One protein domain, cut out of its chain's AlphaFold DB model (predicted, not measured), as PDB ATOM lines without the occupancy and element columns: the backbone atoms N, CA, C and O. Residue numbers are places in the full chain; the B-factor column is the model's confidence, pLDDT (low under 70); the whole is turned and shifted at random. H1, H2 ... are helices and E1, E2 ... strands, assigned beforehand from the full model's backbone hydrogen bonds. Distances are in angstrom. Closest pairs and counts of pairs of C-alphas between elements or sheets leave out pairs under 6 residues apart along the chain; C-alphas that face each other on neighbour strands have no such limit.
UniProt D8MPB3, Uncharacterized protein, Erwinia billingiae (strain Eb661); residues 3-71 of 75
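Overview. This is residues 3 to 71 of the 75 residues of an uncharacterized protein of Erwinia billingiae (strain Eb661) (UniProt D8MPB3). One strongly twisted sheet of five strands, curled like part of a barrel, wraps round a single helix, H1, in two layers, with the helix on one face and the other face bare. The printed part has 69 residues, with the named elements in the order E1 E2 E3 E4 E5 H1. The mixed sheet runs E2, E1, E5, E4, E3, with E1 and E5 parallel and the other neighbours antiparallel; the class is mixed, helices and strands. The whole is compact and rounded, with a radius of gyration of the C-alphas of 11.1 A and spans of 28 by 24 by 17 A.

Arrangement. Begin at E1, residues 3 to 9, which forms an antiparallel hairpin with E2, residues 14 to 22; look for N 5 and O 19, 2.8 A apart. E2 bends by 50 degrees at residue 17. Next, E3, residues 30 to 33, E4, residues 36 to 45, and E5, residues 48 to 54, form a meander, each strand the antiparallel neighbour of the one before. Its hairpins show N 31 and O 38 at 2.8 A, and N 41 and O 52 at 2.9 A. The pairing is staggered: E4 pairs with E3 over residues 36 to 39 and with E5 over 39 to 45. E5 is parallel to E1 at 30 degrees, with N 6 and O 51 at 2.8 A. H1, residues 60 to 70, is on the sheet; its closest C-alphas to E2 are those of Val 66 and Leu 15, 6.9 A apart, and to E5 those of Ala 63 and Ile 52, 7.6 A. In H1 every O i to N i+4 pair is within hydrogen-bond range.

Along the chain. Find C-alpha 3 at (151.717, 52.062, 306.758), where E1 begins its 19.1 A. E2 covers 23.6 A, E3 9.7 A, E4 27.1 A and E5 19.0 A. H1 runs 15.4 A to C-alpha 70 at (144.288, 61.503, 301.112).

Size, cuts and confidence. The C-alphas farthest apart, of Asp 35 and Gly 46, are 32.8 A apart. The printed part has no cut and no long link. Confidence is under 70 at residues 10 to 16, 22 to 27 and 70 to 71.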
ATOM      1  N   TYR A   3     153.129  51.761 306.569       72.25
ATOM      2  CA  TYR A   3     151.717  52.062 306.758       72.25
ATOM      3  C   TYR A   3     151.528  53.572 306.760       72.25
ATOM      4  O   TYR A   3     152.261  54.296 307.434       72.25
ATOM      5  N   ASP A   4     150.527  54.023 306.023       76.62
ATOM      6  CA  ASP A   4     150.081  55.407 306.026       76.62
ATOM      7  C   ASP A   4     149.152  55.610 307.234       76.62
ATOM      8  O   ASP A   4     148.093  54.980 307.309       76.62
ATOM      9  N   ILE A   5     149.573  56.430 308.208       77.69
ATOM     10  CA  ILE A   5     148.786  56.782 309.395       77.69
ATOM     11  C   ILE A   5     148.064  58.110 309.161       77.69
ATOM     12  O   ILE A   5     148.695  59.142 308.930       77.69
ATOM     13  N   LEU A   6     146.742  58.084 309.286       81.06
ATOM     14  CA  LEU A   6     145.853  59.240 309.263       81.06
ATOM     15  C   LEU A   6     145.423  59.540 310.699       81.06
ATOM     16  O   LEU A   6     144.834  58.679 311.346       81.06
ATOM     17  N   ILE A   7     145.730  60.726 311.217       79.25
ATOM     18  CA  ILE A   7     145.383  61.128 312.586       79.25
ATOM     19  C   ILE A   7     144.170  62.045 312.535       79.25
ATOM     20  O   ILE A   7     144.233  63.139 311.967       79.25
ATOM     21  N   LEU A   8     143.083  61.582 313.142       79.94
ATOM     22  CA  LEU A   8     141.794  62.249 313.169       79.94
ATOM     23  C   LEU A   8     141.476  62.718 314.579       79.94
ATOM     24  O   LEU A   8     141.596  61.935 315.522       79.94
ATOM     25  N   THR A   9     141.040  63.968 314.721       72.38
ATOM     26  CA  THR A   9     140.642  64.517 316.021       72.38
ATOM     27  C   THR A   9     139.191  64.988 316.008       72.38
ATOM     28  O   THR A   9     138.636  65.376 314.979       72.38
ATOM     29  N   GLY A  10     138.572  64.947 317.188       62.44
ATOM     30  CA  GLY A  10     137.257  65.532 317.423       62.44
ATOM     31  C   GLY A  10     136.077  64.738 316.856       62.44
ATOM     32  O   GLY A  10     136.202  63.652 316.288       62.44
ATOM     33  N   THR A  11     134.888  65.300 317.056       55.91
ATOM     34  CA  THR A  11     133.613  64.682 316.683       55.91
ATOM     35  C   THR A  11     133.318  64.976 315.214       55.91
ATOM     36  O   THR A  11     132.747  66.013 314.891       55.91
ATOM     37  N   GLY A  12     133.748  64.081 314.324       58.25
ATOM     38  CA  GLY A  12     133.586  64.245 312.873       58.25
ATOM     39  C   GLY A  12     134.758  63.731 312.041       58.25
ATOM     40  O   GLY A  12     134.618  63.609 310.831       58.25
ATOM     41  N   GLY A  13     135.879  63.376 312.679       60.72
ATOM     42  CA  GLY A  13     137.033  62.813 311.980       60.72
ATOM     43  C   GLY A  13     137.799  63.837 311.148       60.72
ATOM     44  O   GLY A  13     138.258  63.508 310.056       60.72
ATOM     45  N   ASP A  14     137.948  65.066 311.652       68.19
ATOM     46  CA  ASP A  14     138.778  66.076 310.999       68.19
ATOM     47  C   ASP A  14     140.231  65.581 310.935       68.19
ATOM     48  O   ASP A  14     140.841  65.241 311.953       68.19
ATOM     49  N   LEU A  15     140.787  65.512 309.722       67.62
ATOM     50  CA  LEU A  15     142.168  65.090 309.509       67.62
ATOM     51  C   LEU A  15     143.121  66.182 309.973       67.62
ATOM     52  O   LEU A  15     143.238  67.236 309.349       67.62
ATOM     53  N   VAL A  16     143.850  65.895 311.045       68.00
ATOM     54  CA  VAL A  16     144.791  66.845 311.641       68.00
ATOM     55  C   VAL A  16     146.216  66.575 311.201       68.00
ATOM     56  O   VAL A  16     147.006  67.507 311.062       68.00
ATOM     57  N   SER A  17     146.573  65.311 310.975       72.44
ATOM     58  CA  SER A  17     147.948  64.974 310.630       72.44
ATOM     59  C   SER A  17     148.062  63.670 309.854       72.44
ATOM     60  O   SER A  17     147.213  62.782 309.936       72.44
ATOM     61  N   PHE A  18     149.151  63.567 309.103       73.62
ATOM     62  CA  PHE A  18     149.547  62.379 308.371       73.62
ATOM     63  C   PHE A  18     150.967  62.006 308.766       73.62
ATOM     64  O   PHE A  18     151.870  62.846 308.740       73.62
ATOM     65  N   GLN A  19     151.170  60.738 309.106       72.44
ATOM     66  CA  GLN A  19     152.484  60.203 309.426       72.44
ATOM     67  C   GLN A  19     152.688  58.863 308.735       72.44
ATOM     68  O   GLN A  19     151.774  58.051 308.647       72.44
ATOM     69  N   GLN A  20     153.907  58.605 308.273       71.81
ATOM     70  CA  GLN A  20     154.264  57.286 307.766       71.81
ATOM     71  C   GLN A  20     154.890  56.473 308.888       71.81
ATOM     72  O   GLN A  20     155.861  56.898 309.514       71.81
ATOM     73  N   TYR A  21     154.334  55.294 309.133       71.94
ATOM     74  CA  TYR A  21     154.882  54.348 310.087       71.94
ATOM     75  C   TYR A  21     155.610  53.235 309.351       71.94
ATOM     76  O   TYR A  21     155.013  52.369 308.703       71.94
ATOM     77  N   GLU A  22     156.932  53.255 309.466       69.44
ATOM     78  CA  GLU A  22     157.788  52.168 309.014       69.44
ATOM     79  C   GLU A  22     157.899  51.122 310.125       69.44
ATOM     80  O   GLU A  22     158.700  51.242 311.049       69.44
ATOM     81  N   GLY A  23     157.059  50.086 310.046       63.59
ATOM     82  CA  GLY A  23     156.952  49.066 311.085       63.59
ATOM     83  C   GLY A  23     156.922  47.626 310.578       63.59
ATOM     84  O   GLY A  23     156.743  47.327 309.389       63.59
ATOM     85  N   GLY A  24     157.119  46.704 311.522       61.59
ATOM     86  CA  GLY A  24     156.911  45.269 311.333       61.59
ATOM     87  C   GLY A  24     155.441  44.854 311.511       61.59
ATOM     88  O   GLY A  24     154.592  45.686 311.835       61.59
ATOM     89  N   PRO A  25     155.110  43.571 311.293       52.06
ATOM     90  CA  PRO A  25     153.777  43.044 311.573       52.06
ATOM     91  C   PRO A  25     153.497  43.114 313.084       52.06
ATOM     92  O   PRO A  25     154.115  42.392 313.861       52.06
ATOM     93  N   GLY A  26     152.598  44.016 313.487       63.91
ATOM     94  CA  GLY A  26     152.289  44.316 314.892       63.91
ATOM     95  C   GLY A  26     152.353  45.813 315.186       63.91
ATOM     96  O   GLY A  26     153.124  46.237 316.043       63.91
ATOM     97  N   PHE A  27     151.598  46.620 314.432       69.56
ATOM     98  CA  PHE A  27     151.461  48.048 314.727       69.56
ATOM     99  C   PHE A  27     150.864  48.228 316.135       69.56
ATOM    100  O   PHE A  27     150.098  47.369 316.586       69.56
ATOM    101  N   PRO A  28     151.237  49.296 316.856       71.31
ATOM    102  CA  PRO A  28     150.697  49.535 318.186       71.31
ATOM    103  C   PRO A  28     149.181  49.755 318.101       71.31
ATOM    104  O   PRO A  28     148.693  50.363 317.154       71.31
ATOM    105  N   ALA A  29     148.428  49.234 319.074       76.19
ATOM    106  CA  ALA A  29     146.975  49.418 319.121       76.19
ATOM    107  C   ALA A  29     146.581  50.868 319.450       76.19
ATOM    108  O   ALA A  29     145.473  51.286 319.140       76.19
ATOM    109  N   THR A  30     147.499  51.626 320.053       80.81
ATOM    110  CA  THR A  30     147.317  53.025 320.434       80.81
ATOM    111  C   THR A  30     148.546  53.853 320.068       80.81
ATOM    112  O   THR A  30     149.670  53.349 320.024       80.81
ATOM    113  N   LEU A  31     148.344  55.139 319.811       81.81
ATOM    114  CA  LEU A  31     149.379  56.122 319.521       81.81
ATOM    115  C   LEU A  31     149.125  57.362 320.369       81.81
ATOM    116  O   LEU A  31     147.998  57.831 320.454       81.81
ATOM    117  N   THR A  32     150.162  57.900 321.002       81.50
ATOM    118  CA  THR A  32     150.052  59.185 321.701       81.50
ATOM    119  C   THR A  32     150.404  60.305 320.732       81.50
ATOM    120  O   THR A  32     151.496  60.305 320.158       81.50
ATOM    121  N   PHE A  33     149.490  61.251 320.545       77.69
ATOM    122  CA  PHE A  33     149.673  62.448 319.733       77.69
ATOM    123  C   PHE A  33     149.222  63.661 320.547       77.69
ATOM    124  O   PHE A  33     148.131  63.639 321.103       77.69
ATOM    125  N   ASP A  34     150.067  64.689 320.635       79.69
ATOM    126  CA  ASP A  34     149.800  65.910 321.421       79.69
ATOM    127  C   ASP A  34     149.421  65.634 322.894       79.69
ATOM    128  O   ASP A  34     148.457  66.171 323.426       79.69
ATOM    129  N   ASP A  35     150.161  64.721 323.541       81.38
ATOM    130  CA  ASP A  35     149.898  64.219 324.904       81.38
ATOM    131  C   ASP A  35     148.536  63.509 325.100       81.38
ATOM    132  O   ASP A  35     148.208  63.080 326.209       81.38
ATOM    133  N   GLU A  36     147.778  63.275 324.027       82.81
ATOM    134  CA  GLU A  36     146.516  62.536 324.047       82.81
ATOM    135  C   GLU A  36     146.658  61.130 323.433       82.81
ATOM    136  O   GLU A  36     147.367  60.941 322.439       82.81
ATOM    137  N   PRO A  37     146.004  60.098 324.000       83.94
ATOM    138  CA  PRO A  37     145.979  58.763 323.417       83.94
ATOM    139  C   PRO A  37     144.930  58.657 322.300       83.94
ATOM    140  O   PRO A  37     143.771  59.020 322.479       83.94
ATOM    141  N   TYR A  38     145.334  58.078 321.175       85.75
ATOM    142  CA  TYR A  38     144.490  57.742 320.033       85.75
ATOM    143  C   TYR A  38     144.529  56.231 319.810       85.75
ATOM    144  O   TYR A  38     145.599  55.622 319.828       85.75
ATOM    145  N   ASP A  39     143.378  55.621 319.571       85.62
ATOM    146  CA  ASP A  39     143.266  54.238 319.130       85.62
ATOM    147  C   ASP A  39     143.597  54.140 317.639       85.62
ATOM    148  O   ASP A  39     143.145  54.945 316.827       85.62
ATOM    149  N   LEU A  40     144.391  53.139 317.264       84.44
ATOM    150  CA  LEU A  40     144.765  52.873 315.879       84.44
ATOM    151  C   LEU A  40     143.903  51.753 315.307       84.44
ATOM    152  O   LEU A  40     143.942  50.609 315.760       84.44
ATOM    153  N   THR A  41     143.153  52.061 314.254       84.12
ATOM    154  CA  THR A  41     142.337  51.085 313.526       84.12
ATOM    155  C   THR A  41     142.847  50.900 312.108       84.12
ATOM    156  O   THR A  41     143.063  51.860 311.373       84.12
ATOM    157  N   LEU A  42     143.037  49.642 311.715       82.44
ATOM    158  CA  LEU A  42     143.441  49.290 310.362       82.44
ATOM    159  C   LEU A  42     142.233  49.312 309.426       82.44
ATOM    160  O   LEU A  42     141.335  48.482 309.543       82.44
ATOM    161  N   PHE A  43     142.278  50.199 308.441       82.31
ATOM    162  CA  PHE A  43     141.347  50.244 307.324       82.31
ATOM    163  C   PHE A  43     142.027  49.742 306.055       82.31
ATOM    164  O   PHE A  43     143.152  50.117 305.728       82.31
ATOM    165  N   SER A  44     141.348  48.860 305.329       76.62
ATOM    166  CA  SER A  44     141.836  48.336 304.051       76.62
ATOM    167  C   SER A  44     140.898  48.781 302.940       76.62
ATOM    168  O   SER A  44     139.716  48.447 302.968       76.62
ATOM    169  N   GLN A  45     141.427  49.514 301.963       75.38
ATOM    170  CA  GLN A  45     140.695  49.932 300.770       75.38
ATOM    171  C   GLN A  45     141.397  49.334 299.546       75.38
ATOM    172  O   GLN A  45     142.437  49.819 299.094       75.38
ATOM    173  N   GLY A  46     140.849  48.229 299.036       77.12
ATOM    174  CA  GLY A  46     141.493  47.432 297.989       77.12
ATOM    175  C   GLY A  46     142.819  46.832 298.466       77.12
ATOM    176  O   GLY A  46     142.868  46.156 299.492       77.12
ATOM    177  N   GLU A  47     143.900  47.080 297.723       76.38
ATOM    178  CA  GLU A  47     145.253  46.614 298.075       76.38
ATOM    179  C   GLU A  47     145.984  47.553 299.049       76.38
ATOM    180  O   GLU A  47     147.030  47.192 299.594       76.38
ATOM    181  N   LYS A  48     145.441  48.754 299.292       77.06
ATOM    182  CA  LYS A  48     146.037  49.739 300.196       77.06
ATOM    183  C   LYS A  48     145.534  49.542 301.622       77.06
ATOM    184  O   LYS A  48     144.366  49.230 301.857       77.06
ATOM    185  N   ARG A  49     146.435  49.752 302.578       77.88
ATOM    186  CA  ARG A  49     146.165  49.656 304.012       77.88
ATOM    187  C   ARG A  49     146.514  50.976 304.677       77.88
ATOM    188  O   ARG A  49     147.632  51.456 304.517       77.88
ATOM    189  N   TYR A  50     145.571  51.502 305.440       81.81
ATOM    190  CA  TYR A  50     145.680  52.748 306.182       81.81
ATOM    191  C   TYR A  50     145.482  52.457 307.662       81.81
ATOM    192  O   TYR A  50     144.648  51.633 308.036       81.81
ATOM    193  N   LEU A  51     146.245  53.125 308.510       84.38
ATOM    194  CA  LEU A  51     146.020  53.128 309.947       84.38
ATOM    195  C   LEU A  51     145.368  54.454 310.302       84.38
ATOM    196  O   LEU A  51     145.923  55.508 310.024       84.38
ATOM    197  N   ILE A  52     144.190  54.416 310.899       84.75
ATOM    198  CA  ILE A  52     143.497  55.623 311.329       84.75
ATOM    199  C   ILE A  52     143.633  55.725 312.840       84.75
ATOM    200  O   ILE A  52     143.177  54.830 313.549       84.75
ATOM    201  N   ALA A  53     144.281  56.786 313.311       87.12
ATOM    202  CA  ALA A  53     144.347  57.143 314.718       87.12
ATOM    203  C   ALA A  53     143.125  58.003 315.061       87.12
ATOM    204  O   ALA A  53     142.920  59.041 314.435       87.12
ATOM    205  N   HIS A  54     142.319  57.585 316.033       85.62
ATOM    206  CA  HIS A  54     141.119  58.297 316.479       85.62
ATOM    207  C   HIS A  54     141.002  58.240 318.005       85.62
ATOM    208  O   HIS A  54     141.370  57.253 318.629       85.62
ATOM    209  N   ASN A  55     140.532  59.317 318.631       81.62
ATOM    210  CA  ASN A  55     140.283  59.381 320.080       81.62
ATOM    211  C   ASN A  55     138.791  59.223 320.428       81.62
ATOM    212  O   ASN A  55     138.405  59.213 321.598       81.62
ATOM    213  N   GLN A  56     137.944  59.105 319.405       80.56
ATOM    214  CA  GLN A  56     136.512  58.863 319.499       80.56
ATOM    215  C   GLN A  56     136.108  57.807 318.463       80.56
ATOM    216  O   GLN A  56     136.765  57.709 317.429       80.56
ATOM    217  N   PRO A  57     135.015  57.054 318.692       79.94
ATOM    218  CA  PRO A  57     134.524  56.086 317.721       79.94
ATOM    219  C   PRO A  57     134.332  56.725 316.346       79.94
ATOM    220  O   PRO A  57     133.615  57.717 316.212       79.94
ATOM    221  N   ILE A  58     134.966  56.136 315.337       77.31
ATOM    222  CA  ILE A  58     134.873  56.593 313.957       77.31
ATOM    223  C   ILE A  58     133.867  55.756 313.169       77.31
ATOM    224  O   ILE A  58     133.875  54.524 313.235       77.31
ATOM    225  N   GLU A  59     133.005  56.427 312.412       82.88
ATOM    226  CA  GLU A  59     132.108  55.772 311.461       82.88
ATOM    227  C   GLU A  59     132.866  55.381 310.188       82.88
ATOM    228  O   GLU A  59     133.779  56.078 309.742       82.88
ATOM    229  N   HIS A  60     132.476  54.257 309.580       79.56
ATOM    230  CA  HIS A  60     133.131  53.744 308.371       79.56
ATOM    231  C   HIS A  60     133.114  54.767 307.224       79.56
ATOM    232  O   HIS A  60     134.131  54.946 306.562       79.56
ATOM    233  N   ASP A  61     132.004  55.487 307.044       82.44
ATOM    234  CA  ASP A  61     131.855  56.498 305.989       82.44
ATOM    235  C   ASP A  61     132.854  57.661 306.146       82.44
ATOM    236  O   ASP A  61     133.442  58.123 305.169       82.44
ATOM    237  N   VAL A  62     133.112  58.089 307.388       80.38
ATOM    238  CA  VAL A  62     134.100  59.137 307.704       80.38
ATOM    239  C   VAL A  62     135.513  58.645 307.398       80.38
ATOM    240  O   VAL A  62     136.302  59.352 306.770       80.38
ATOM    241  N   ALA A  63     135.834  57.408 307.788       79.38
ATOM    242  CA  ALA A  63     137.115  56.790 307.465       79.38
ATOM    243  C   ALA A  63     137.343  56.714 305.943       79.38
ATOM    244  O   ALA A  63     138.432  57.039 305.466       79.38
ATOM    245  N   GLU A  64     136.325  56.325 305.171       81.69
ATOM    246  CA  GLU A  64     136.396  56.288 303.709       81.69
ATOM    247  C   GLU A  64     136.555  57.671 303.085       81.69
ATOM    248  O   GLU A  64     137.339  57.817 302.143       81.69
ATOM    249  N   GLU A  65     135.859  58.685 303.604       81.19
ATOM    250  CA  GLU A  65     135.978  60.056 303.119       81.19
ATOM    251  C   GLU A  65     137.403  60.583 303.314       81.19
ATOM    252  O   GLU A  65     138.028  61.040 302.355       81.19
ATOM    253  N   VAL A  66     137.957  60.442 304.520       78.88
ATOM    254  CA  VAL A  66     139.323  60.879 304.846       78.88
ATOM    255  C   VAL A  66     140.346  60.136 303.988       78.88
ATOM    256  O   VAL A  66     141.233  60.757 303.397       78.88
ATOM    257  N   ILE A  67     140.216  58.811 303.867       79.56
ATOM    258  CA  ILE A  67     141.078  58.016 302.984       79.56
ATOM    259  C   ILE A  67     140.947  58.505 301.538       79.56
ATOM    260  O   ILE A  67     141.953  58.627 300.847       79.56
ATOM    261  N   GLY A  68     139.737  58.797 301.064       76.94
ATOM    262  CA  GLY A  68     139.475  59.276 299.707       76.94
ATOM    263  C   GLY A  68     140.030  60.675 299.429       76.94
ATOM    264  O   GLY A  68     140.428  60.954 298.296       76.94
ATOM    265  N   GLN A  69     140.090  61.542 300.443       74.38
ATOM    266  CA  GLN A  69     140.761  62.839 300.362       74.38
ATOM    267  C   GLN A  69     142.286  62.682 300.296       74.38
ATOM    268  O   GLN A  69     142.947  63.444 299.590       74.38
ATOM    269  N   PHE A  70     142.840  61.690 301.000       69.88
ATOM    270  CA  PHE A  70     144.288  61.503 301.112       69.88
ATOM    271  C   PHE A  70     144.895  60.590 300.047       69.88
ATOM    272  O   PHE A  70     146.066  60.736 299.695       69.88
ATOM    273  N   SER A  71     144.130  59.634 299.518       61.84
ATOM    274  CA  SER A  71     144.619  58.788 298.440       61.84
ATOM    275  C   SER A  71     144.771  59.670 297.203       61.84
ATOM    276  O   SER A  71     143.771  60.212 296.725       61.84
TER     277      SER A  71